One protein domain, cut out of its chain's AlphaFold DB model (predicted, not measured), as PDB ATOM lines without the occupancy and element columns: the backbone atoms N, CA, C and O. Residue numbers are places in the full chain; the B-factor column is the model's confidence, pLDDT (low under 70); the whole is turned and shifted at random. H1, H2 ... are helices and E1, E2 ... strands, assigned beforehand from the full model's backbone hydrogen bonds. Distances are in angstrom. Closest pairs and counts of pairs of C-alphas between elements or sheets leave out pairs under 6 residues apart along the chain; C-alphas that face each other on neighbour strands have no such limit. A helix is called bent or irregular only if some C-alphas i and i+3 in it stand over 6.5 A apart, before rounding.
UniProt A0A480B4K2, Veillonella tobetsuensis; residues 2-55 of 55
ATOM      1  N   ALA A   2     -41.960   4.549 -40.523       83.50
ATOM      2  CA  ALA A   2     -41.141   5.067 -41.633       83.50
ATOM      3  C   ALA A   2     -41.740   6.284 -42.374       83.50
ATOM      4  O   ALA A   2     -41.049   7.279 -42.555       83.50
ATOM      5  N   LEU A   3     -43.033   6.252 -42.727       80.69
ATOM      6  CA  LEU A   3     -43.674   7.365 -43.444       80.69
ATOM      7  C   LEU A   3     -43.706   8.663 -42.623       80.69
ATOM      8  O   LEU A   3     -43.376   9.722 -43.141       80.69
ATOM      9  N   ALA A   4     -44.047   8.593 -41.334       80.56
ATOM     10  CA  ALA A   4     -44.061   9.774 -40.467       80.56
ATOM     11  C   ALA A   4     -42.659  10.397 -40.321       80.56
ATOM     12  O   ALA A   4     -42.520  11.618 -40.345       80.56
ATOM     13  N   ALA A   5     -41.615   9.564 -40.234       79.38
ATOM     14  CA  ALA A   5     -40.232  10.031 -40.241       79.38
ATOM     15  C   ALA A   5     -39.848  10.664 -41.590       79.38
ATOM     16  O   ALA A   5     -39.238  11.731 -41.611       79.38
ATOM     17  N   ALA A   6     -40.259  10.062 -42.711       81.38
ATOM     18  CA  ALA A   6     -40.035  10.619 -44.044       81.38
ATOM     19  C   ALA A   6     -40.716  11.987 -44.208       81.38
ATOM     20  O   ALA A   6     -40.073  12.932 -44.658       81.38
ATOM     21  N   VAL A   7     -41.970  12.133 -43.764       85.12
ATOM     22  CA  VAL A   7     -42.675  13.426 -43.741       85.12
ATOM     23  C   VAL A   7     -41.887  14.442 -42.914       85.12
ATOM     24  O   VAL A   7     -41.624  15.542 -43.390       85.12
ATOM     25  N   GLN A   8     -41.430  14.079 -41.715       83.38
ATOM     26  CA  GLN A   8     -40.654  14.981 -40.859       83.38
ATOM     27  C   GLN A   8     -39.352  15.467 -41.519       83.38
ATOM     28  O   GLN A   8     -39.013  16.650 -41.420       83.38
ATOM     29  N   VAL A   9     -38.615  14.573 -42.184       84.50
ATOM     30  CA  VAL A   9     -37.343  14.896 -42.857       84.50
ATOM     31  C   VAL A   9     -37.568  15.740 -44.113       84.50
ATOM     32  O   VAL A   9     -36.766  16.621 -44.403       84.50
ATOM     33  N   THR A  10     -38.665  15.515 -44.835       85.12
ATOM     34  CA  THR A  10     -38.926  16.166 -46.132       85.12
ATOM     35  C   THR A  10     -39.750  17.448 -46.039       85.12
ATOM     36  O   THR A  10     -39.779  18.208 -47.001       85.12
ATOM     37  N   SER A  11     -40.399  17.725 -44.903       87.06
ATOM     38  CA  SER A  11     -41.291  18.887 -44.758       87.06
ATOM     39  C   SER A  11     -40.990  19.734 -43.518       87.06
ATOM     40  O   SER A  11     -40.550  20.878 -43.639       87.06
ATOM     41  N   ALA A  12     -41.170  19.178 -42.319       85.44
ATOM     42  CA  ALA A  12     -41.042  19.917 -41.066       85.44
ATOM     43  C   ALA A  12     -39.603  20.378 -40.783       85.44
ATOM     44  O   ALA A  12     -39.391  21.493 -40.306       85.44
ATOM     45  N   THR A  13     -38.611  19.530 -41.075       85.56
ATOM     46  CA  THR A  13     -37.195  19.845 -40.832       85.56
ATOM     47  C   THR A  13     -36.714  21.019 -41.699       85.56
ATOM     48  O   THR A  13     -36.214  21.988 -41.121       85.56
ATOM     49  N   PRO A  14     -36.919  21.021 -43.034       81.19
ATOM     50  CA  PRO A  14     -36.585  22.174 -43.871       81.19
ATOM     51  C   PRO A  14     -37.347  23.447 -43.492       81.19
ATOM     52  O   PRO A  14     -36.731  24.503 -43.375       81.19
ATOM     53  N   ALA A  15     -38.662  23.359 -43.240       86.81
ATOM     54  CA  ALA A  15     -39.470  24.521 -42.854       86.81
ATOM     55  C   ALA A  15     -38.926  25.196 -41.588       86.81
ATOM     56  O   ALA A  15     -38.755  26.415 -41.553       86.81
ATOM     57  N   ARG A  16     -38.566  24.397 -40.575       84.19
ATOM     58  CA  ARG A  16     -37.958  24.894 -39.337       84.19
ATOM     59  C   ARG A  16     -36.576  25.496 -39.571       84.19
ATOM     60  O   ARG A  16     -36.289  26.549 -39.011       84.19
ATOM     61  N   ALA A  17     -35.730  24.840 -40.365       90.94
ATOM     62  CA  ALA A  17     -34.385  25.329 -40.670       90.94
ATOM     63  C   ALA A  17     -34.410  26.685 -41.397       90.94
ATOM     64  O   ALA A  17     -33.540  27.518 -41.169       90.94
ATOM     65  N   LEU A  18     -35.432  26.915 -42.226       90.19
ATOM     66  CA  LEU A  18     -35.634  28.154 -42.980       90.19
ATOM     67  C   LEU A  18     -36.482  29.201 -42.237       90.19
ATOM     68  O   LEU A  18     -36.721  30.279 -42.774       90.19
ATOM     69  N   GLY A  19     -36.960  28.904 -41.023       90.81
ATOM     70  CA  GLY A  19     -37.815  29.812 -40.253       90.81
ATOM     71  C   GLY A  19     -39.195  30.056 -40.875       90.81
ATOM     72  O   GLY A  19     -39.846  31.047 -40.548       90.81
ATOM     73  N   LEU A  20     -39.653  29.171 -41.765       89.19
ATOM     74  CA  LEU A  20     -40.961  29.287 -42.399       89.19
ATOM     75  C   LEU A  20     -42.052  28.897 -41.398       89.19
ATOM     76  O   LEU A  20     -42.112  27.762 -40.922       89.19
ATOM     77  N   THR A  21     -42.928  29.844 -41.079       87.88
ATOM     78  CA  THR A  21     -44.080  29.622 -40.204       87.88
ATOM     79  C   THR A  21     -45.304  29.215 -41.024       87.88
ATOM     80  O   THR A  21     -45.449  29.591 -42.184       87.88
ATOM     81  N   GLY A  22     -46.183  28.392 -40.442       87.75
ATOM     82  CA  GLY A  22     -47.426  27.976 -41.106       87.75
ATOM     83  C   GLY A  22     -47.261  26.977 -42.261       87.75
ATOM     84  O   GLY A  22     -48.225  26.736 -42.977       87.75
ATOM     85  N   VAL A  23     -46.085  26.362 -42.444       89.44
ATOM     86  CA  VAL A  23     -45.827  25.301 -43.443       89.44
ATOM     87  C   VAL A  23     -45.081  24.114 -42.818       89.44
ATOM     88  O   VAL A  23     -44.644  24.177 -41.670       89.44
ATOM     89  N   GLY A  24     -44.952  23.003 -43.551       86.50
ATOM     90  CA  GLY A  24     -44.237  21.804 -43.081       86.50
ATOM     91  C   GLY A  24     -45.027  20.931 -42.094       86.50
ATOM     92  O   GLY A  24     -44.479  19.987 -41.528       86.50
ATOM     93  N   ARG A  25     -46.312  21.237 -41.881       90.50
ATOM     94  CA  ARG A  25     -47.255  20.459 -41.070       90.50
ATOM     95  C   ARG A  25     -48.659  20.586 -41.656       90.50
ATOM     96  O   ARG A  25     -49.063  21.675 -42.045       90.50
ATOM     97  N   LEU A  26     -49.409  19.486 -41.638       89.25
ATOM     98  CA  LEU A  26     -50.835  19.470 -41.962       89.25
ATOM     99  C   LEU A  26     -51.643  19.634 -40.674       89.25
ATOM    100  O   LEU A  26     -51.782  18.697 -39.891       89.25
ATOM    101  N   ALA A  27     -52.108  20.855 -40.427       90.62
ATOM    102  CA  ALA A  27     -52.943  21.218 -39.289       90.62
ATOM    103  C   ALA A  27     -53.792  22.445 -39.646       90.62
ATOM    104  O   ALA A  27     -53.422  23.225 -40.521       90.62
ATOM    105  N   ALA A  28     -54.914  22.641 -38.952       90.56
ATOM    106  CA  ALA A  28     -55.723  23.842 -39.134       90.56
ATOM    107  C   ALA A  28     -54.896  25.115 -38.859       90.56
ATOM    108  O   ALA A  28     -54.102  25.154 -37.917       90.56
ATOM    109  N   GLY A  29     -55.081  26.144 -39.692       90.50
ATOM    110  CA  GLY A  29     -54.339  27.409 -39.614       90.50
ATOM    111  C   GLY A  29     -52.956  27.401 -40.282       90.50
ATOM    112  O   GLY A  29     -52.269  28.417 -40.237       90.50
ATOM    113  N   TYR A  30     -52.542  26.286 -40.892       91.94
ATOM    114  CA  TYR A  30     -51.354  26.205 -41.749       91.94
ATOM    115  C   TYR A  30     -51.770  26.345 -43.215       91.94
ATOM    116  O   TYR A  30     -52.920  26.082 -43.565       91.94
ATOM    117  N   ALA A  31     -50.832  26.736 -44.076       90.69
ATOM    118  CA  ALA A  31     -51.066  26.762 -45.511       90.69
ATOM    119  C   ALA A  31     -51.414  25.355 -46.015       90.69
ATOM    120  O   ALA A  31     -50.772  24.370 -45.630       90.69
ATOM    121  N   ALA A  32     -52.400  25.272 -46.907       91.44
ATOM    122  CA  ALA A  32     -52.860  24.032 -47.521       91.44
ATOM    123  C   ALA A  32     -51.870  23.540 -48.596       91.44
ATOM    124  O   ALA A  32     -52.173  23.491 -49.783       91.44
ATOM    125  N   ASN A  33     -50.653  23.208 -48.166       90.69
ATOM    126  CA  ASN A  33     -49.579  22.685 -49.003       90.69
ATOM    127  C   ASN A  33     -49.370  21.208 -48.670       90.69
ATOM    128  O   ASN A  33     -48.884  20.882 -47.583       90.69
ATOM    129  N   LEU A  34     -49.748  20.310 -49.582       91.62
ATOM    130  CA  LEU A  34     -49.655  18.866 -49.357       91.62
ATOM    131  C   LEU A  34     -49.441  18.081 -50.649       91.62
ATOM    132  O   LEU A  34     -49.767  18.537 -51.741       91.62
ATOM    133  N   VAL A  35     -48.909  16.872 -50.502       92.19
ATOM    134  CA  VAL A  35     -48.716  15.914 -51.594       92.19
ATOM    135  C   VAL A  35     -49.529  14.666 -51.276       92.19
ATOM    136  O   VAL A  35     -49.465  14.156 -50.156       92.19
ATOM    137  N   VAL A  36     -50.296  14.182 -52.248       92.38
ATOM    138  CA  VAL A  36     -51.051  12.930 -52.147       92.38
ATOM    139  C   VAL A  36     -50.212  11.819 -52.762       92.38
ATOM    140  O   VAL A  36     -49.687  11.973 -53.865       92.38
ATOM    141  N   LEU A  37     -50.075  10.716 -52.029       91.69
ATOM    142  CA  LEU A  37     -49.312   9.549 -52.451       91.69
ATOM    143  C   LEU A  37     -50.234   8.338 -52.607       91.69
ATOM    144  O   LEU A  37     -51.189   8.181 -51.842       91.69
ATOM    145  N   ASP A  38     -49.934   7.466 -53.566       91.25
ATOM    146  CA  ASP A  38     -50.522   6.128 -53.615       91.25
ATOM    147  C   ASP A  38     -49.880   5.179 -52.577       91.25
ATOM    148  O   ASP A  38     -49.022   5.561 -51.773       91.25
ATOM    149  N   ARG A  39     -50.306   3.909 -52.576       90.12
ATOM    150  CA  ARG A  39     -49.781   2.889 -51.647       90.12
ATOM    151  C   ARG A  39     -48.313   2.529 -51.893       90.12
ATOM    152  O   ARG A  39     -47.676   2.013 -50.979       90.12
ATOM    153  N   ASP A  40     -47.793   2.840 -53.075       91.06
ATOM    154  CA  ASP A  40     -46.402   2.623 -53.467       91.06
ATOM    155  C   ASP A  40     -45.544   3.886 -53.259       91.06
ATOM    156  O   ASP A  40     -44.392   3.933 -53.690       91.06
ATOM    157  N   LEU A  41     -46.088   4.908 -52.582       88.75
ATOM    158  CA  LEU A  41     -45.453   6.202 -52.323       88.75
ATOM    159  C   LEU A  41     -45.173   7.036 -53.586       88.75
ATOM    160  O   LEU A  41     -44.309   7.916 -53.560       88.75
ATOM    161  N   ARG A  42     -45.908   6.810 -54.682       89.81
ATOM    162  CA  ARG A  42     -45.855   7.682 -55.867       89.81
ATOM    163  C   ARG A  42     -46.774   8.878 -55.695       89.81
ATOM    164  O   ARG A  42     -47.880   8.740 -55.183       89.81
ATOM    165  N   VAL A  43     -46.329  10.041 -56.164       91.38
ATOM    166  CA  VAL A  43     -47.144  11.263 -56.178       91.38
ATOM    167  C   VAL A  43     -48.301  11.106 -57.155       91.38
ATOM    168  O   VAL A  43     -48.090  10.750 -58.310       91.38
ATOM    169  N   THR A  44     -49.512  11.394 -56.691       94.38
ATOM    170  CA  THR A  44     -50.733  11.373 -57.510       94.38
ATOM    171  C   THR A  44     -51.397  12.742 -57.619       94.38
ATOM    172  O   THR A  44     -52.130  12.987 -58.572       94.38
ATOM    173  N   ALA A  45     -51.132  13.647 -56.673       93.62
ATOM    174  CA  ALA A  45     -51.568  15.040 -56.726       93.62
ATOM    175  C   ALA A  45     -50.708  15.924 -55.815       93.62
ATOM    176  O   ALA A  45     -50.150  15.457 -54.817       93.62
ATOM    177  N   VAL A  46     -50.657  17.219 -56.124       93.94
ATOM    178  CA  VAL A  46     -50.010  18.238 -55.289       93.94
ATOM    179  C   VAL A  46     -50.985  19.389 -55.065       93.94
ATOM    180  O   VAL A  46     -51.604  19.859 -56.011       93.94
ATOM    181  N   MET A  47     -51.117  19.859 -53.828       93.81
ATOM    182  CA  MET A  47     -51.838  21.085 -53.489       93.81
ATOM    183  C   MET A  47     -50.842  22.183 -53.127       93.81
ATOM    184  O   MET A  47     -49.926  21.941 -52.334       93.81
ATOM    185  N   VAL A  48     -51.031  23.377 -53.687       93.81
ATOM    186  CA  VAL A  48     -50.240  24.568 -53.362       93.81
ATOM    187  C   VAL A  48     -51.183  25.729 -53.078       93.81
ATOM    188  O   VAL A  48     -51.838  26.208 -53.997       93.81
ATOM    189  N   ASN A  49     -51.213  26.197 -51.828       89.25
ATOM    190  CA  ASN A  49     -52.045  27.309 -51.357       89.25
ATOM    191  C   ASN A  49     -53.494  27.192 -51.861       89.25
ATOM    192  O   ASN A  49     -53.977  28.071 -52.568       89.25
ATOM    193  N   ASP A  50     -54.133  26.066 -51.534       87.69
ATOM    194  CA  ASP A  50     -55.525  25.729 -51.878       87.69
ATOM    195  C   ASP A  50     -55.793  25.342 -53.348       87.69
ATOM    196  O   ASP A  50     -56.869  24.825 -53.650       87.69
ATOM    197  N   ASP A  51     -54.812  25.460 -54.249       93.88
ATOM    198  CA  ASP A  51     -54.942  25.002 -55.636       93.88
ATOM    199  C   ASP A  51     -54.398  23.587 -55.841       93.88
ATOM    200  O   ASP A  51     -53.227  23.303 -55.567       93.88
ATOM    201  N   TRP A  52     -55.202  22.720 -56.457       94.00
ATOM    202  CA  TRP A  52     -54.738  21.420 -56.939       94.00
ATOM    203  C   TRP A  52     -53.939  21.546 -58.236       94.00
ATOM    204  O   TRP A  52     -54.352  22.194 -59.198       94.00
ATOM    205  N   ARG A  53     -52.798  20.861 -58.275       91.06
ATOM    206  CA  ARG A  53     -51.932  20.688 -59.438       91.06
ATOM    207  C   ARG A  53     -51.880  19.204 -59.784       91.06
ATOM    208  O   ARG A  53     -51.704  18.353 -58.908       91.06
ATOM    209  N   VAL A  54     -52.070  18.914 -61.067       79.31
ATOM    210  CA  VAL A  54     -51.892  17.567 -61.616       79.31
ATOM    211  C   VAL A  54     -50.408  17.207 -61.591       79.31
ATOM    212  O   VAL A  54     -49.568  18.045 -61.927       79.31
ATOM    213  N   GLY A  55     -50.121  15.996 -61.109       60.78
ATOM    214  CA  GLY A  55     -48.779  15.412 -61.051       60.78
ATOM    215  C   GLY A  55     -48.375  14.742 -62.354       60.78
ATOM    216  O   GLY A  55     -49.285  14.312 -63.099       60.78
TER     217      GLY A  55
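What this domain is: This is residues 2 to 55 of the 55 residues of a protein of Veillonella tobetsuensis (UniProt A0A480B4K2). A small sheet of three antiparallel strands, E1, E2 and E3, makes one side of this domain, and a single kinked helix, H1, stands off beyond the edge strand E1 without packing on the sheet. A long loop, residues 18 to 33, winds from the end of the helix back to the sheet. The printed part has 54 residues with one named helix and three named strands, in the order H1, E1, E2, E3 along the chain; the sheet's order is E1, E2, E3, and the class is mixed, helices and strands. The whole is only just compact, close to loose, with a radius of gyration of the C-alphas of 11.6 A, and its C-alphas span 30 by 28 by 18 A.

Where its parts are: Begin with E2, residues 43 to 48, the longest strand, which runs 13.9 A from C-alpha 43 at (-47.144, 11.263, -56.178) to C-alpha 48. Before it find E1, residues 34 to 37, and after it E3, residues 51 to 54, which ends with C-alpha 54 at (-51.892, 17.567, -61.616). Then go to C-alpha 2 at (-41.141, 5.067, -41.633), where H1, residues 2 to 17, begins; it measures 21.4 A from first to last C-alpha. H1 has a kink of 27 degrees near residue 11 and is irregular, but only just: C-alphas 10 and 13 are 6.7 A apart.

How they stand to each other: Look first at the sheet, a meander, in which each strand is the antiparallel neighbour of the one before. E1 and E2 form a hairpin, their directions at 170 degrees; C-alphas 35 and 46 face each other at 4.6 A, and N 47 and O 34, 2.8 A apart, are within hydrogen-bond range. E2 and E3 form the other hairpin, at 152 degrees; C-alphas 47 and 52 face each other at 4.5 A, and N 53 and O 46 are within hydrogen-bond range at 2.7 A. E1 and E3 are the edge strands and are apart. H1 is not on the sheet, with 1 pair of C-alphas within 10 A, and it is apart from E2 and from E3. Along H1, 10 of 12 O i to N i+4 pairs are within hydrogen-bond range.

The domain as a whole: The two C-alphas farthest apart, those of Gly 19 and Arg 39, are 31.6 A from each other. The printed part has no cut. The link from H1 to E1, 16 residues, is long, while those from E1 to E2 and from E2 to E3 are tight. The mean pLDDT of the printed part is 88.1, and one printed residue, Gly 55, the chain's last, is under 70.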